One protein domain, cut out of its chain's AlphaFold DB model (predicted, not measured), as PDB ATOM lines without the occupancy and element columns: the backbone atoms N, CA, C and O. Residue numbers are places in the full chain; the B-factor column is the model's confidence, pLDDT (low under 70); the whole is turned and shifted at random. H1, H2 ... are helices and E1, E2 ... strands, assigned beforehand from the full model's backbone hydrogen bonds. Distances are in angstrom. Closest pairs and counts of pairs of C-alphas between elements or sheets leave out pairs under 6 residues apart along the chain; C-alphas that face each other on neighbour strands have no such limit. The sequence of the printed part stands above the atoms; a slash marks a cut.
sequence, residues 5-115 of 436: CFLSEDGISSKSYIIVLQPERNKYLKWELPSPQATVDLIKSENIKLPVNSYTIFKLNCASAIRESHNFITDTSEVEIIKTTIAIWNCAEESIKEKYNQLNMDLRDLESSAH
ATOM      1  N   CYS A   5      26.673 -30.927 -16.545       88.69
ATOM      2  CA  CYS A   5      27.137 -32.250 -16.947       88.69
ATOM      3  C   CYS A   5      28.422 -32.562 -16.177       88.69
ATOM      4  O   CYS A   5      29.436 -31.901 -16.402       88.69
ATOM      5  N   PHE A   6      28.337 -33.520 -15.253       88.69
ATOM      6  CA  PHE A   6      29.394 -33.871 -14.301       88.69
ATOM      7  C   PHE A   6      29.624 -35.386 -14.248       88.69
ATOM      8  O   PHE A   6      28.763 -36.194 -14.615       88.69
ATOM      9  N   LEU A   7      30.828 -35.748 -13.814       88.44
ATOM     10  CA  LEU A   7      31.250 -37.124 -13.591       88.44
ATOM     11  C   LEU A   7      30.862 -37.557 -12.170       88.44
ATOM     12  O   LEU A   7      31.038 -36.804 -11.216       88.44
ATOM     13  N   SER A   8      30.363 -38.779 -12.022       87.94
ATOM     14  CA  SER A   8      30.131 -39.427 -10.732       87.94
ATOM     15  C   SER A   8      30.806 -40.791 -10.750       87.94
ATOM     16  O   SER A   8      30.473 -41.635 -11.578       87.94
ATOM     17  N   GLU A   9      31.772 -41.001  -9.864       86.50
ATOM     18  CA  GLU A   9      32.456 -42.286  -9.720       86.50
ATOM     19  C   GLU A   9      31.825 -43.068  -8.566       86.50
ATOM     20  O   GLU A   9      31.653 -42.545  -7.464       86.50
ATOM     21  N   ASP A  10      31.441 -44.314  -8.832       81.19
ATOM     22  CA  ASP A  10      30.973 -45.245  -7.813       81.19
ATOM     23  C   ASP A  10      32.187 -45.907  -7.154       81.19
ATOM     24  O   ASP A  10      32.826 -46.787  -7.739       81.19
ATOM     25  N   GLY A  11      32.497 -45.475  -5.929       69.56
ATOM     26  CA  GLY A  11      33.626 -45.977  -5.142       69.56
ATOM     27  C   GLY A  11      33.520 -47.448  -4.719       69.56
ATOM     28  O   GLY A  11      34.497 -47.984  -4.210       69.56
ATOM     29  N   ILE A  12      32.370 -48.103  -4.923       71.44
ATOM     30  CA  ILE A  12      32.173 -49.532  -4.634       71.44
ATOM     31  C   ILE A  12      32.398 -50.373  -5.898       71.44
ATOM     32  O   ILE A  12      32.991 -51.447  -5.827       71.44
ATOM     33  N   SER A  13      31.942 -49.895  -7.061       70.75
ATOM     34  CA  SER A  13      32.002 -50.656  -8.319       70.75
ATOM     35  C   SER A  13      33.137 -50.243  -9.272       70.75
ATOM     36  O   SER A  13      33.248 -50.830 -10.351       70.75
ATOM     37  N   SER A  14      33.932 -49.218  -8.943       77.12
ATOM     38  CA  SER A  14      34.917 -48.578  -9.843       77.12
ATOM     39  C   SER A  14      34.321 -48.066 -11.167       77.12
ATOM     40  O   SER A  14      35.035 -47.842 -12.146       77.12
ATOM     41  N   LYS A  15      32.997 -47.875 -11.217       84.81
ATOM     42  CA  LYS A  15      32.267 -47.453 -12.416       84.81
ATOM     43  C   LYS A  15      32.169 -45.936 -12.479       84.81
ATOM     44  O   LYS A  15      31.794 -45.277 -11.514       84.81
ATOM     45  N   SER A  16      32.466 -45.385 -13.650       89.38
ATOM     46  CA  SER A  16      32.272 -43.967 -13.955       89.38
ATOM     47  C   SER A  16      30.903 -43.754 -14.600       89.38
ATOM     48  O   SER A  16      30.600 -44.359 -15.626       89.38
ATOM     49  N   TYR A  17      30.091 -42.866 -14.037       89.50
ATOM     50  CA  TYR A  17      28.798 -42.449 -14.571       89.50
ATOM     51  C   TYR A  17      28.847 -40.992 -15.027       89.50
ATOM     52  O   TYR A  17      29.354 -40.123 -14.321       89.50
ATOM     53  N   ILE A  18      28.265 -40.710 -16.191       90.88
ATOM     54  CA  ILE A  18      28.018 -39.341 -16.648       90.88
ATOM     55  C   ILE A  18      26.595 -38.965 -16.257       90.88
ATOM     56  O   ILE A  18      25.652 -39.692 -16.579       90.88
ATOM     57  N   ILE A  19      26.436 -37.833 -15.571       88.75
ATOM     58  CA  ILE A  19      25.136 -37.313 -15.152       88.75
ATOM     59  C   ILE A  19      24.930 -35.939 -15.785       88.75
ATOM     60  O   ILE A  19      25.744 -35.030 -15.623       88.75
ATOM     61  N   VAL A  20      23.815 -35.783 -16.500       89.19
ATOM     62  CA  VAL A  20      23.409 -34.519 -17.126       89.19
ATOM     63  C   VAL A  20      22.121 -34.045 -16.483       89.19
ATOM     64  O   VAL A  20      21.082 -34.674 -16.650       89.19
ATOM     65  N   LEU A  21      22.157 -32.905 -15.803       86.62
ATOM     66  CA  LEU A  21      20.969 -32.228 -15.297       86.62
ATOM     67  C   LEU A  21      20.489 -31.167 -16.290       86.62
ATOM     68  O   LEU A  21      21.284 -30.399 -16.839       86.62
ATOM     69  N   GLN A  22      19.170 -31.063 -16.434       87.00
ATOM     70  CA  GLN A  22      18.473 -29.950 -17.067       87.00
ATOM     71  C   GLN A  22      17.607 -29.239 -16.008       87.00
ATOM     72  O   GLN A  22      16.424 -29.565 -15.864       87.00
ATOM     73  N   PRO A  23      18.167 -28.265 -15.255       77.94
ATOM     74  CA  PRO A  23      17.476 -27.635 -14.127       77.94
ATOM     75  C   PRO A  23      16.149 -26.978 -14.525       77.94
ATOM     76  O   PRO A  23      15.154 -27.139 -13.830       77.94
ATOM     77  N   GLU A  24      16.108 -26.335 -15.700       79.25
ATOM     78  CA  GLU A  24      14.920 -25.677 -16.278       79.25
ATOM     79  C   GLU A  24      13.698 -26.604 -16.441       79.25
ATOM     80  O   GLU A  24      12.580 -26.117 -16.576       79.25
ATOM     81  N   ARG A  25      13.897 -27.931 -16.491       79.62
ATOM     82  CA  ARG A  25      12.828 -28.923 -16.703       79.62
ATOM     83  C   ARG A  25      12.702 -29.949 -15.574       79.62
ATOM     84  O   ARG A  25      11.865 -30.838 -15.689       79.62
ATOM     85  N   ASN A  26      13.531 -29.852 -14.530       82.00
ATOM     86  CA  ASN A  26      13.696 -30.873 -13.488       82.00
ATOM     87  C   ASN A  26      13.885 -32.300 -14.055       82.00
ATOM     88  O   ASN A  26      13.242 -33.254 -13.621       82.00
ATOM     89  N   LYS A  27      14.735 -32.437 -15.080       86.19
ATOM     90  CA  LYS A  27      15.044 -33.720 -15.735       86.19
ATOM     91  C   LYS A  27      16.536 -34.011 -15.684       86.19
ATOM     92  O   LYS A  27      17.347 -33.084 -15.676       86.19
ATOM     93  N   TYR A  28      16.886 -35.292 -15.698       88.62
ATOM     94  CA  TYR A  28      18.268 -35.741 -15.790       88.62
ATOM     95  C   TYR A  28      18.439 -36.886 -16.794       88.62
ATOM     96  O   TYR A  28      17.486 -37.596 -17.106       88.62
ATOM     97  N   LEU A  29      19.666 -37.048 -17.283       89.12
ATOM     98  CA  LEU A  29      20.175 -38.273 -17.898       89.12
ATOM     99  C   LEU A  29      21.267 -38.841 -16.997       89.12
ATOM    100  O   LEU A  29      22.025 -38.083 -16.387       89.12
ATOM    101  N   LYS A  30      21.387 -40.165 -16.979       90.38
ATOM    102  CA  LYS A  30      22.529 -40.887 -16.419       90.38
ATOM    103  C   LYS A  30      22.902 -42.000 -17.393       90.38
ATOM    104  O   LYS A  30      22.014 -42.719 -17.837       90.38
ATOM    105  N   TRP A  31      24.187 -42.159 -17.696       92.31
ATOM    106  CA  TRP A  31      24.702 -43.341 -18.393       92.31
ATOM    107  C   TRP A  31      26.065 -43.752 -17.838       92.31
ATOM    108  O   TRP A  31      26.774 -42.946 -17.234       92.31
ATOM    109  N   GLU A  32      26.415 -45.023 -18.010       90.75
ATOM    110  CA  GLU A  32      27.724 -45.562 -17.637       90.75
ATOM    111  C   GLU A  32      28.758 -45.229 -18.722       90.75
ATOM    112  O   GLU A  32      28.456 -45.282 -19.917       90.75
ATOM    113  N   LEU A  33      29.979 -44.870 -18.325       89.44
ATOM    114  CA  LEU A  33      31.099 -44.745 -19.250       89.44
ATOM    115  C   LEU A  33      31.489 -46.165 -19.714       89.44
ATOM    116  O   LEU A  33      31.870 -46.979 -18.873       89.44
ATOM    117  N   PRO A  34      31.383 -46.495 -21.014       86.75
ATOM    118  CA  PRO A  34      31.650 -47.844 -21.496       86.75
ATOM    119  C   PRO A  34      33.139 -48.183 -21.407       86.75
ATOM    120  O   PRO A  34      34.002 -47.310 -21.511       86.75
ATOM    121  N   SER A  35      33.436 -49.477 -21.291       86.50
ATOM    122  CA  SER A  35      34.807 -49.975 -21.408       86.50
ATOM    123  C   SER A  35      35.360 -49.768 -22.831       86.50
ATOM    124  O   SER A  35      34.580 -49.650 -23.789       86.50
ATOM    125  N   PRO A  36      36.697 -49.778 -23.015       85.00
ATOM    126  CA  PRO A  36      37.310 -49.732 -24.344       85.00
ATOM    127  C   PRO A  36      36.760 -50.822 -25.271       85.00
ATOM    128  O   PRO A  36      36.327 -50.521 -26.381       85.00
ATOM    129  N   GLN A  37      36.651 -52.065 -24.786       83.25
ATOM    130  CA  GLN A  37      36.130 -53.188 -25.571       83.25
ATOM    131  C   GLN A  37      34.668 -52.982 -26.005       83.25
ATOM    132  O   GLN A  37      34.366 -53.064 -27.194       83.25
ATOM    133  N   ALA A  38      33.772 -52.616 -25.077       84.75
ATOM    134  CA  ALA A  38      32.371 -52.340 -25.412       84.75
ATOM    135  C   ALA A  38      32.234 -51.184 -26.424       84.75
ATOM    136  O   ALA A  38      31.349 -51.190 -27.280       84.75
ATOM    137  N   THR A  39      33.151 -50.214 -26.368       84.25
ATOM    138  CA  THR A  39      33.208 -49.102 -27.320       84.25
ATOM    139  C   THR A  39      33.659 -49.557 -28.713       84.25
ATOM    140  O   THR A  39      33.070 -49.121 -29.703       84.25
ATOM    141  N   VAL A  40      34.637 -50.468 -28.822       82.38
ATOM    142  CA  VAL A  40      35.015 -51.098 -30.105       82.38
ATOM    143  C   VAL A  40      33.814 -51.802 -30.737       82.38
ATOM    144  O   VAL A  40      33.554 -51.634 -31.930       82.38
ATOM    145  N   ASP A  41      33.069 -52.577 -29.952       83.44
ATOM    146  CA  ASP A  41      31.967 -53.395 -30.466       83.44
ATOM    147  C   ASP A  41      30.752 -52.534 -30.876       83.44
ATOM    148  O   ASP A  41      30.108 -52.799 -31.899       83.44
ATOM    149  N   LEU A  42      30.517 -51.412 -30.185       82.69
ATOM    150  CA  LEU A  42      29.570 -50.376 -30.615       82.69
ATOM    151  C   LEU A  42      29.997 -49.698 -31.935       82.69
ATOM    152  O   LEU A  42      29.190 -49.539 -32.847       82.69
ATOM    153  N   ILE A  43      31.278 -49.342 -32.085       82.69
ATOM    154  CA  ILE A  43      31.810 -48.713 -33.312       82.69
ATOM    155  C   ILE A  43      31.706 -49.663 -34.516       82.69
ATOM    156  O   ILE A  43      31.329 -49.235 -35.613       82.69
ATOM    157  N   LYS A  44      32.003 -50.954 -34.310       82.00
ATOM    158  CA  LYS A  44      31.854 -52.009 -35.326       82.00
ATOM    159  C   LYS A  44      30.393 -52.191 -35.739       82.00
ATOM    160  O   LYS A  44      30.115 -52.228 -36.936       82.00
ATOM    161  N   SER A  45      29.468 -52.277 -34.779       80.19
ATOM    162  CA  SER A  45      28.039 -52.477 -35.071       80.19
ATOM    163  C   SER A  45      27.396 -51.282 -35.791       80.19
ATOM    164  O   SER A  45      26.607 -51.493 -36.711       80.19
ATOM    165  N   GLU A  46      27.804 -50.041 -35.495       77.88
ATOM    166  CA  GLU A  46      27.388 -48.858 -36.270       77.88
ATOM    167  C   GLU A  46      28.127 -48.682 -37.620       77.88
ATOM    168  O   GLU A  46      27.831 -47.750 -38.373       77.88
ATOM    169  N   ASN A  47      29.063 -49.575 -37.976       77.81
ATOM    170  CA  ASN A  47      29.861 -49.514 -39.212       77.81
ATOM    171  C   ASN A  47      30.620 -48.173 -39.365       77.81
ATOM    172  O   ASN A  47      30.747 -47.599 -40.456       77.81
ATOM    173  N   ILE A  48      31.113 -47.647 -38.241       78.88
ATOM    174  CA  ILE A  48      31.900 -46.415 -38.181       78.88
ATOM    175  C   ILE A  48      33.372 -46.765 -38.409       78.88
ATOM    176  O   ILE A  48      33.926 -47.660 -37.781       78.88
ATOM    177  N   LYS A  49      34.034 -46.033 -39.311       73.44
ATOM    178  CA  LYS A  49      35.468 -46.219 -39.558       73.44
ATOM    179  C   LYS A  49      36.302 -45.650 -38.411       73.44
ATOM    180  O   LYS A  49      36.161 -44.470 -38.087       73.44
ATOM    181  N   LEU A  50      37.209 -46.468 -37.885       68.62
ATOM    182  CA  LEU A  50      38.301 -46.031 -37.019       68.62
ATOM    183  C   LEU A  50      39.344 -45.198 -37.809       68.62
ATOM    184  O   LEU A  50      39.412 -45.307 -39.041       68.62
ATOM    185  N   PRO A  51      40.133 -44.342 -37.132       67.69
ATOM    186  CA  PRO A  51      40.010 -43.977 -35.721       67.69
ATOM    187  C   PRO A  51      38.864 -42.977 -35.493       67.69
ATOM    188  O   PRO A  51      38.691 -42.008 -36.239       67.69
ATOM    189  N   VAL A  52      38.097 -43.185 -34.422       78.38
ATOM    190  CA  VAL A  52      37.116 -42.200 -33.937       78.38
ATOM    191  C   VAL A  52      37.811 -41.063 -33.164       78.38
ATOM    192  O   VAL A  52      39.038 -40.978 -33.105       78.38
ATOM    193  N   ASN A  53      37.024 -40.134 -32.621       86.94
ATOM    194  CA  ASN A  53      37.493 -39.136 -31.662       86.94
ATOM    195  C   ASN A  53      36.627 -39.188 -30.394       86.94
ATOM    196  O   ASN A  53      35.491 -39.669 -30.445       86.94
ATOM    197  N   SER A  54      37.142 -38.654 -29.286       88.12
ATOM    198  CA  SER A  54      36.483 -38.637 -27.971       88.12
ATOM    199  C   SER A  54      35.057 -38.074 -28.010       88.12
ATOM    200  O   SER A  54      34.132 -38.682 -27.471       88.12
ATOM    201  N   TYR A  55      34.840 -36.976 -28.742       89.56
ATOM    202  CA  TYR A  55      33.510 -36.392 -28.942       89.56
ATOM    203  C   TYR A  55      32.555 -37.302 -29.739       89.56
ATOM    204  O   TYR A  55      31.362 -37.327 -29.449       89.56
ATOM    205  N   THR A  56      33.034 -38.076 -30.718       88.56
ATOM    206  CA  THR A  56      32.204 -39.062 -31.435       88.56
ATOM    207  C   THR A  56      31.722 -40.155 -30.485       88.56
ATOM    208  O   THR A  56      30.536 -40.470 -30.503       88.56
ATOM    209  N   ILE A  57      32.600 -40.684 -29.624       89.69
ATOM    210  CA  ILE A  57      32.238 -41.710 -28.630       89.69
ATOM    211  C   ILE A  57      31.221 -41.137 -27.631       89.69
ATOM    212  O   ILE A  57      30.166 -41.727 -27.407       89.69
ATOM    213  N   PHE A  58      31.483 -39.937 -27.097       92.69
ATOM    214  CA  PHE A  58      30.528 -39.215 -26.253       92.69
ATOM    215  C   PHE A  58      29.178 -39.039 -26.949       92.69
ATOM    216  O   PHE A  58      28.130 -39.261 -26.341       92.69
ATOM    217  N   LYS A  59      29.192 -38.662 -28.233       91.38
ATOM    218  CA  LYS A  59      27.977 -38.411 -29.002       91.38
ATOM    219  C   LYS A  59      27.115 -39.667 -29.129       91.38
ATOM    220  O   LYS A  59      25.901 -39.539 -29.004       91.38
ATOM    221  N   LEU A  60      27.717 -40.834 -29.364       89.88
ATOM    222  CA  LEU A  60      26.993 -42.106 -29.432       89.88
ATOM    223  C   LEU A  60      26.309 -42.409 -28.094       89.88
ATOM    224  O   LEU A  60      25.085 -42.492 -28.048       89.88
ATOM    225  N   ASN A  61      27.070 -42.439 -26.997       90.88
ATOM    226  CA  ASN A  61      26.536 -42.766 -25.669       90.88
ATOM    227  C   ASN A  61      25.443 -41.776 -25.231       90.88
ATOM    228  O   ASN A  61      24.390 -42.177 -24.743       90.88
ATOM    229  N   CYS A  62      25.668 -40.477 -25.451       90.56
ATOM    230  CA  CYS A  62      24.703 -39.430 -25.129       90.56
ATOM    231  C   CYS A  62      23.431 -39.542 -25.988       90.56
ATOM    232  O   CYS A  62      22.333 -39.368 -25.466       90.56
ATOM    233  N   ALA A  63      23.546 -39.863 -27.282       90.06
ATOM    234  CA  ALA A  63      22.386 -40.076 -28.147       90.06
ATOM    235  C   ALA A  63      21.577 -41.318 -27.735       90.06
ATOM    236  O   ALA A  63      20.350 -41.235 -27.698       90.06
ATOM    237  N   SER A  64      22.231 -42.426 -27.373       88.94
ATOM    238  CA  SER A  64      21.561 -43.623 -26.841       88.94
ATOM    239  C   SER A  64      20.836 -43.325 -25.528       88.94
ATOM    240  O   SER A  64      19.628 -43.527 -25.453       88.94
ATOM    241  N   ALA A  65      21.508 -42.695 -24.556       89.12
ATOM    242  CA  ALA A  65      20.892 -42.302 -23.286       89.12
ATOM    243  C   ALA A  65      19.695 -41.345 -23.468       89.12
ATOM    244  O   ALA A  65      18.670 -41.476 -22.797       89.12
ATOM    245  N   ILE A  66      19.784 -40.392 -24.408       88.69
ATOM    246  CA  ILE A  66      18.658 -39.522 -24.778       88.69
ATOM    247  C   ILE A  66      17.495 -40.351 -25.337       88.69
ATOM    248  O   ILE A  66      16.359 -40.153 -24.899       88.69
ATOM    249  N   ARG A  67      17.763 -41.268 -26.279       86.12
ATOM    250  CA  ARG A  67      16.743 -42.135 -26.890       86.12
ATOM    251  C   ARG A  67      16.060 -43.009 -25.840       86.12
ATOM    252  O   ARG A  67      14.837 -43.009 -25.803       86.12
ATOM    253  N   GLU A  68      16.818 -43.667 -24.966       85.88
ATOM    254  CA  GLU A  68      16.319 -44.526 -23.877       85.88
ATOM    255  C   GLU A  68      15.487 -43.758 -22.843       85.88
ATOM    256  O   GLU A  68      14.475 -44.262 -22.365       85.88
ATOM    257  N   SER A  69      15.852 -42.509 -22.532       81.25
ATOM    258  CA  SER A  69      15.131 -41.708 -21.531       81.25
ATOM    259  C   SER A  69      13.674 -41.386 -21.899       81.25
ATOM    260  O   SER A  69      12.911 -40.983 -21.020       81.25
ATOM    261  N   HIS A  70      13.320 -41.479 -23.194       66.12
ATOM    262  CA  HIS A  70      12.035 -41.166 -23.856       66.12
ATOM    263  C   HIS A  70      11.387 -39.790 -23.566       66.12
ATOM    264  O   HIS A  70      10.470 -39.385 -24.275       66.12
ATOM    265  N   ASN A  71      11.863 -39.047 -22.567       75.19
ATOM    266  CA  ASN A  71      11.220 -37.860 -22.009       75.19
ATOM    267  C   ASN A  71      12.194 -36.706 -21.726       75.19
ATOM    268  O   ASN A  71      11.731 -35.625 -21.353       75.19
ATOM    269  N   PHE A  72      13.517 -36.881 -21.852       79.81
ATOM    270  CA  PHE A  72      14.475 -35.803 -21.561       79.81
ATOM    271  C   PHE A  72      14.312 -34.614 -22.524       79.81
ATOM    272  O   PHE A  72      14.204 -33.461 -22.096       79.81
ATOM    273  N   ILE A  73      14.180 -34.897 -23.823       79.12
ATOM    274  CA  ILE A  73      13.823 -33.911 -24.853       79.12
ATOM    275  C   ILE A  73      12.368 -34.074 -25.302       79.12
ATOM    276  O   ILE A  73      11.789 -35.149 -25.215       79.12
ATOM    277  N   THR A  74      11.772 -32.968 -25.750       74.81
ATOM    278  CA  THR A  74      10.363 -32.882 -26.185       74.81
ATOM    279  C   THR A  74      10.170 -33.183 -27.669       74.81
ATOM    280  O   THR A  74       9.076 -33.542 -28.079       74.81
ATOM    281  N   ASP A  75      11.223 -33.010 -28.466       79.38
ATOM    282  CA  ASP A  75      11.303 -33.444 -29.857       79.38
ATOM    283  C   ASP A  75      12.407 -34.501 -29.921       79.38
ATOM    284  O   ASP A  75      13.556 -34.195 -29.609       79.38
ATOM    285  N   THR A  76      12.059 -35.735 -30.275       78.38
ATOM    286  CA  THR A  76      12.997 -36.860 -30.415       78.38
ATOM    287  C   THR A  76      13.631 -36.932 -31.807       78.38
ATOM    288  O   THR A  76      14.311 -37.909 -32.122       78.38
ATOM    289  N   SER A  77      13.455 -35.910 -32.652       84.50
ATOM    290  CA  SER A  77      14.123 -35.840 -33.948       84.50
ATOM    291  C   SER A  77      15.648 -35.888 -33.804       84.50
ATOM    292  O   SER A  77      16.246 -35.236 -32.947       84.50
ATOM    293  N   GLU A  78      16.308 -36.600 -34.721       83.62
ATOM    294  CA  GLU A  78      17.777 -36.671 -34.800       83.62
ATOM    295  C   GLU A  78      18.442 -35.284 -34.830       83.62
ATOM    296  O   GLU A  78      19.559 -35.098 -34.348       83.62
ATOM    297  N   VAL A  79      17.748 -34.282 -35.376       85.31
ATOM    298  CA  VAL A  79      18.222 -32.896 -35.423       85.31
ATOM    299  C   VAL A  79      18.276 -32.280 -34.024       85.31
ATOM    300  O   VAL A  79      19.241 -31.573 -33.725       85.31
ATOM    301  N   GLU A  80      17.279 -32.529 -33.173       86.94
ATOM    302  CA  GLU A  80      17.254 -32.015 -31.803       86.94
ATOM    303  C   GLU A  80      18.162 -32.828 -30.875       86.94
ATOM    304  O   GLU A  80      18.914 -32.219 -30.115       86.94
ATOM    305  N   ILE A  81      18.223 -34.160 -31.027       88.44
ATOM    306  CA  ILE A  81      19.217 -35.011 -30.344       88.44
ATOM    307  C   ILE A  81      20.626 -34.452 -30.584       88.44
ATOM    308  O   ILE A  81      21.335 -34.136 -29.631       88.44
ATOM    309  N   ILE A  82      21.018 -34.231 -31.847       88.06
ATOM    310  CA  ILE A  82      22.354 -33.713 -32.188       88.06
ATOM    311  C   ILE A  82      22.613 -32.330 -31.570       88.06
ATOM    312  O   ILE A  82      23.713 -32.098 -31.064       88.06
ATOM    313  N   LYS A  83      21.640 -31.405 -31.585       88.25
ATOM    314  CA  LYS A  83      21.793 -30.088 -30.933       88.25
ATOM    315  C   LYS A  83      21.986 -30.230 -29.425       88.25
ATOM    316  O   LYS A  83      22.869 -29.575 -28.873       88.25
ATOM    317  N   THR A  84      21.184 -31.074 -28.780       88.56
ATOM    318  CA  THR A  84      21.244 -31.323 -27.339       88.56
ATOM    319  C   THR A  84      22.583 -31.943 -26.957       88.56
ATOM    320  O   THR A  84      23.253 -31.412 -26.078       88.56
ATOM    321  N   THR A  85      23.063 -32.959 -27.674       91.75
ATOM    322  CA  THR A  85      24.388 -33.554 -27.445       91.75
ATOM    323  C   THR A  85      25.532 -32.543 -27.605       91.75
ATOM    324  O   THR A  85      26.442 -32.520 -26.778       91.75
ATOM    325  N   ILE A  86      25.476 -31.654 -28.610       90.44
ATOM    326  CA  ILE A  86      26.450 -30.555 -28.768       90.44
ATOM    327  C   ILE A  86      26.399 -29.600 -27.565       90.44
ATOM    328  O   ILE A  86      27.443 -29.189 -27.060       90.44
ATOM    329  N   ALA A  87      25.200 -29.227 -27.109       90.25
ATOM    330  CA  ALA A  87      25.027 -28.329 -25.971       90.25
ATOM    331  C   ALA A  87      25.547 -28.953 -24.665       90.25
ATOM    332  O   ALA A  87      26.272 -28.289 -23.932       90.25
ATOM    333  N   ILE A  88      25.253 -30.234 -24.419       91.06
ATOM    334  CA  ILE A  88      25.747 -30.973 -23.250       91.06
ATOM    335  C   ILE A  88      27.277 -31.057 -23.277       91.06
ATOM    336  O   ILE A  88      27.900 -30.741 -22.269       91.06
ATOM    337  N   TRP A  89      27.899 -31.413 -24.409       92.56
ATOM    338  CA  TRP A  89      29.366 -31.489 -24.519       92.56
ATOM    339  C   TRP A  89      30.055 -30.143 -24.260       92.56
ATOM    340  O   TRP A  89      31.067 -30.079 -23.564       92.56
ATOM    341  N   ASN A  90      29.492 -29.048 -24.777       89.50
ATOM    342  CA  ASN A  90      30.030 -27.704 -24.546       89.50
ATOM    343  C   ASN A  90      29.886 -27.240 -23.084       89.50
ATOM    344  O   ASN A  90      30.644 -26.374 -22.653       89.50
ATOM    345  N   CYS A  91      28.930 -27.800 -22.338       87.56
ATOM    346  CA  CYS A  91      28.709 -27.551 -20.911       87.56
ATOM    347  C   CYS A  91      29.307 -28.643 -20.001       87.56
ATOM    348  O   CYS A  91      29.105 -28.586 -18.789       87.56
ATOM    349  N   ALA A  92      29.999 -29.639 -20.560       89.44
ATOM    350  CA  ALA A  92      30.627 -30.710 -19.799       89.44
ATOM    351  C   ALA A  92      31.901 -30.222 -19.107       89.44
ATOM    352  O   ALA A  92      32.713 -29.497 -19.699       89.44
ATOM    353  N   GLU A  93      32.077 -30.663 -17.863       88.88
ATOM    354  CA  GLU A  93      33.319 -30.492 -17.115       88.88
ATOM    355  C   GLU A  93      34.512 -31.117 -17.850       88.88
ATOM    356  O   GLU A  93      34.378 -32.084 -18.607       88.88
ATOM    357  N   GLU A  94      35.704 -30.563 -17.625       87.44
ATOM    358  CA  GLU A  94      36.923 -31.035 -18.292       87.44
ATOM    359  C   GLU A  94      37.287 -32.471 -17.879       87.44
ATOM    360  O   GLU A  94      37.778 -33.234 -18.702       87.44
ATOM    361  N   SER A  95      36.921 -32.874 -16.656       87.69
ATOM    362  CA  SER A  95      37.003 -34.250 -16.142       87.69
ATOM    363  C   SER A  95      36.342 -35.277 -17.075       87.69
ATOM    364  O   SER A  95      36.903 -36.340 -17.334       87.69
ATOM    365  N   ILE A  96      35.173 -34.949 -17.637       88.62
ATOM    366  CA  ILE A  96      34.454 -35.818 -18.576       88.62
ATOM    367  C   ILE A  96      35.195 -35.889 -19.906       88.62
ATOM    368  O   ILE A  96      35.370 -36.976 -20.460       88.62
ATOM    369  N   LYS A  97      35.625 -34.737 -20.432       90.75
ATOM    370  CA  LYS A  97      36.345 -34.680 -21.711       90.75
ATOM    371  C   LYS A  97      37.631 -35.491 -21.623       90.75
ATOM    372  O   LYS A  97      37.926 -36.229 -22.556       90.75
ATOM    373  N   GLU A  98      38.311 -35.435 -20.481       89.88
ATOM    374  CA  GLU A  98      39.524 -36.200 -20.228       89.88
ATOM    375  C   GLU A  98      39.268 -37.708 -20.146       89.88
ATOM    376  O   GLU A  98      39.935 -38.464 -20.845       89.88
ATOM    377  N   LYS A  99      38.228 -38.167 -19.433       88.81
ATOM    378  CA  LYS A  99      37.834 -39.592 -19.444       88.81
ATOM    379  C   LYS A  99      37.527 -40.104 -20.860       88.81
ATOM    380  O   LYS A  99      37.931 -41.208 -21.216       88.81
ATOM    381  N   TYR A 100      36.855 -39.304 -21.693       90.94
ATOM    382  CA  TYR A 100      36.595 -39.656 -23.095       90.94
ATOM    383  C   TYR A 100      37.831 -39.528 -24.005       90.94
ATOM    384  O   TYR A 100      37.898 -40.218 -25.025       90.94
ATOM    385  N   ASN A 101      38.806 -38.675 -23.672       89.38
ATOM    386  CA  ASN A 101      40.106 -38.613 -24.345       89.38
ATOM    387  C   ASN A 101      40.946 -39.855 -24.025       89.38
ATOM    388  O   ASN A 101      41.470 -40.457 -24.961       89.38
ATOM    389  N   GLN A 102      41.003 -40.264 -22.751       88.69
ATOM    390  CA  GLN A 102      41.688 -41.473 -22.295       88.69
ATOM    391  C   GLN A 102      41.100 -42.719 -22.960       88.69
ATOM    392  O   GLN A 102      41.825 -43.428 -23.645       88.69
ATOM    393  N   LEU A 103      39.773 -42.893 -22.916       87.00
ATOM    394  CA  LEU A 103      39.076 -43.975 -23.625       87.00
ATOM    395  C   LEU A 103      39.437 -44.013 -25.125       87.00
ATOM    396  O   LEU A 103      39.571 -45.076 -25.723       87.00
ATOM    397  N   ASN A 104      39.633 -42.850 -25.751       87.38
ATOM    398  CA  ASN A 104      40.055 -42.732 -27.146       87.38
ATOM    399  C   ASN A 104      41.563 -42.995 -27.382       87.38
ATOM    400  O   ASN A 104      41.942 -43.244 -28.528       87.38
ATOM    401  N   MET A 105      42.417 -42.931 -26.356       85.75
ATOM    402  CA  MET A 105      43.795 -43.440 -26.403       85.75
ATOM    403  C   MET A 105      43.801 -44.962 -26.246       85.75
ATOM    404  O   MET A 105      44.297 -45.639 -27.142       85.75
ATOM    405  N   ASP A 106      43.120 -45.493 -25.225       85.62
ATOM    406  CA  ASP A 106      43.023 -46.935 -24.949       85.62
ATOM    407  C   ASP A 106      42.541 -47.724 -26.185       85.62
ATOM    408  O   ASP A 106      43.049 -48.798 -26.505       85.62
ATOM    409  N   LEU A 107      41.588 -47.160 -26.940       83.75
ATOM    410  CA  LEU A 107      41.093 -47.723 -28.202       83.75
ATOM    411  C   LEU A 107      42.159 -47.836 -29.302       83.75
ATOM    412  O   LEU A 107      42.100 -48.766 -30.104       83.75
ATOM    413  N   ARG A 108      43.107 -46.896 -29.374       79.56
ATOM    414  CA  ARG A 108      44.193 -46.913 -30.372       79.56
ATOM    415  C   ARG A 108      45.256 -47.929 -30.008       79.56
ATOM    416  O   ARG A 108      45.747 -48.628 -30.890       79.56
ATOM    417  N   ASP A 109      45.567 -48.032 -28.724       79.00
ATOM    418  CA  ASP A 109      46.530 -49.004 -28.223       79.00
ATOM    419  C   ASP A 109      45.993 -50.426 -28.457       79.00
ATOM    420  O   ASP A 109      46.705 -51.276 -28.997       79.00
ATOM    421  N   LEU A 110      44.695 -50.648 -28.209       75.12
ATOM    422  CA  LEU A 110      44.004 -51.909 -28.495       75.12
ATOM    423  C   LEU A 110      43.945 -52.233 -30.004       75.12
ATOM    424  O   LEU A 110      44.145 -53.383 -30.393       75.12
ATOM    425  N   GLU A 111      43.726 -51.230 -30.864       68.19
ATOM    426  CA  GLU A 111      43.791 -51.392 -32.326       68.19
ATOM    427  C   GLU A 111      45.220 -51.730 -32.792       68.19
ATOM    428  O   GLU A 111      45.388 -52.580 -33.665       68.19
ATOM    429  N   SER A 112      46.256 -51.146 -32.176       63.88
ATOM    430  CA  SER A 112      47.660 -51.423 -32.511       63.88
ATOM    431  C   SER A 112      48.109 -52.831 -32.093       63.88
ATOM    432  O   SER A 112      48.705 -53.546 -32.897       63.88
ATOM    433  N   SER A 113      47.731 -53.274 -30.887       59.16
ATOM    434  CA  SER A 113      48.046 -54.608 -30.354       59.16
ATOM    435  C   SER A 113      47.395 -55.732 -31.175       59.16
ATOM    436  O   SER A 113      47.990 -56.787 -31.399       59.16
ATOM    437  N   ALA A 114      46.204 -55.479 -31.732       55.75
ATOM    438  CA  ALA A 114      45.530 -56.421 -32.628       55.75
ATOM    439  C   ALA A 114      46.262 -56.640 -33.970       55.75
ATOM    440  O   ALA A 114      46.012 -57.645 -34.634       55.75
ATOM    441  N   HIS A 115      47.164 -55.734 -34.376       52.00
ATOM    442  CA  HIS A 115      47.933 -55.848 -35.623       52.00
ATOM    443  C   HIS A 115      49.318 -56.497 -35.437       52.00
ATOM    444  O   HIS A 115      49.930 -56.887 -36.429       52.00
TER     445      HIS A 115
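What this domain is: This is residues 5 to 115 of the 436 residues of the protein "HMG box domain-containing protein" of Rhizophagus sp. MUCL 43196 (UniProt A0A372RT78). A small, strongly twisted sheet of three strands has two helices, H2 and H4, over one face. H2, nearest the middle of the whole, slants over E3, while the long H4 passes the sheet with residues 94 to 99 and runs on beyond it; H3 packs on H2 at a steep slant, and H1 packs on residues 103 to 107 of H4. The printed part has 111 residues, with three named strands and then four named helices, in the order E1 E2 E3 H1 H2 H3 H4. The sheet's order is E1 - E2 - E3, antiparallel throughout, and the class is mixed, helices and strands. The whole is compact, with a radius of gyration of the C-alphas of 14.4 A and spans of 48 by 34 by 21 A.

Where its parts are: The sheet is made of E1, residues 5 to 10, E2, residues 15 to 22, and E3, residues 27 to 32. E1 begins at C-alpha 5, at (27.137, -32.250, -16.947), and E2, the longest strand, measures 22.8 A from first to last C-alpha. E1 measures 16.3 A and E3 17.5 A. H2, residues 54 to 69, measures 22.5 A and begins at C-alpha 54, at (36.483, -38.637, -27.971). H4, residues 94 to 113, is the longest helix at 28.7 A and ends at C-alpha 113, at (48.046, -54.608, -30.354). H3 holds residues 78 to 90, over 18.3 A, and H1 holds residues 36 to 45, over 14.4 A.

How they stand to each other: The strands form a meander, each strand the antiparallel neighbour of the one before, with E1 and E3 as edge strands. E1 and E2 are a hairpin with directions at 148 degrees; N 8 and O 17 are within hydrogen-bond range at 2.8 A, as are N 6 and O 19 at 3.0 A. E2 and E3 are also a hairpin, at 162 degrees, with N 20 and O 29 at 2.9 A and N 29 and O 20 at 2.8 A. H2 and H4 lie on the same face of the sheet, an arrangement of two layers, helices on one face of a sheet. H2 has a height over the sheet of 9.4 A and runs slantwise to the strands, at 55 degrees to E3 on the local plane; the closest C-alphas of the two are those of Trp 31 and Ala 65, 6.3 A apart. H4, at a height over the sheet of 14.7 A, lies over E1 and E2, and the C-alphas of Leu 7 and Ile 96 come within 6.1 A. H2, with residues 54 to 58 alone, touches residues 97 to 104 of H4; the closest C-alphas, of Ser 54 and Tyr 100, are 5.0 A apart, at a steep tilt of 68 degrees, only just short of about perpendicular, opposite ways. H3 touches H2 at a steep tilt of 57 degrees, opposite ways, the closest C-alphas being those of Lys 59 and Thr 85, 6.2 A apart. H3 only grazes the sheet, with residues 88 to 90. H1 is not on the sheet; it touches residues 103 to 107 of H4 about perpendicular at 76 degrees, with the C-alphas of Pro 36 and Leu 107 closest at 5.8 A. H1 and H3 are apart. In H1, H2 and H3 every O i to N i+4 pair is within hydrogen-bond range, and in H4 15 of 16 are.

The domain as a whole: The two C-alphas farthest apart, those of Glu 24 and His 115, are 48.7 A from each other. The printed part has no cut and no long link; the links H1 to H2 and H2 to H3 are short, with 8 residues each, and the others are tight. The mean pLDDT of the printed part is 83.8, and the model's confidence is under 70 at residue 11, residues 50 to 51, residue 70 and residues 111 to 115.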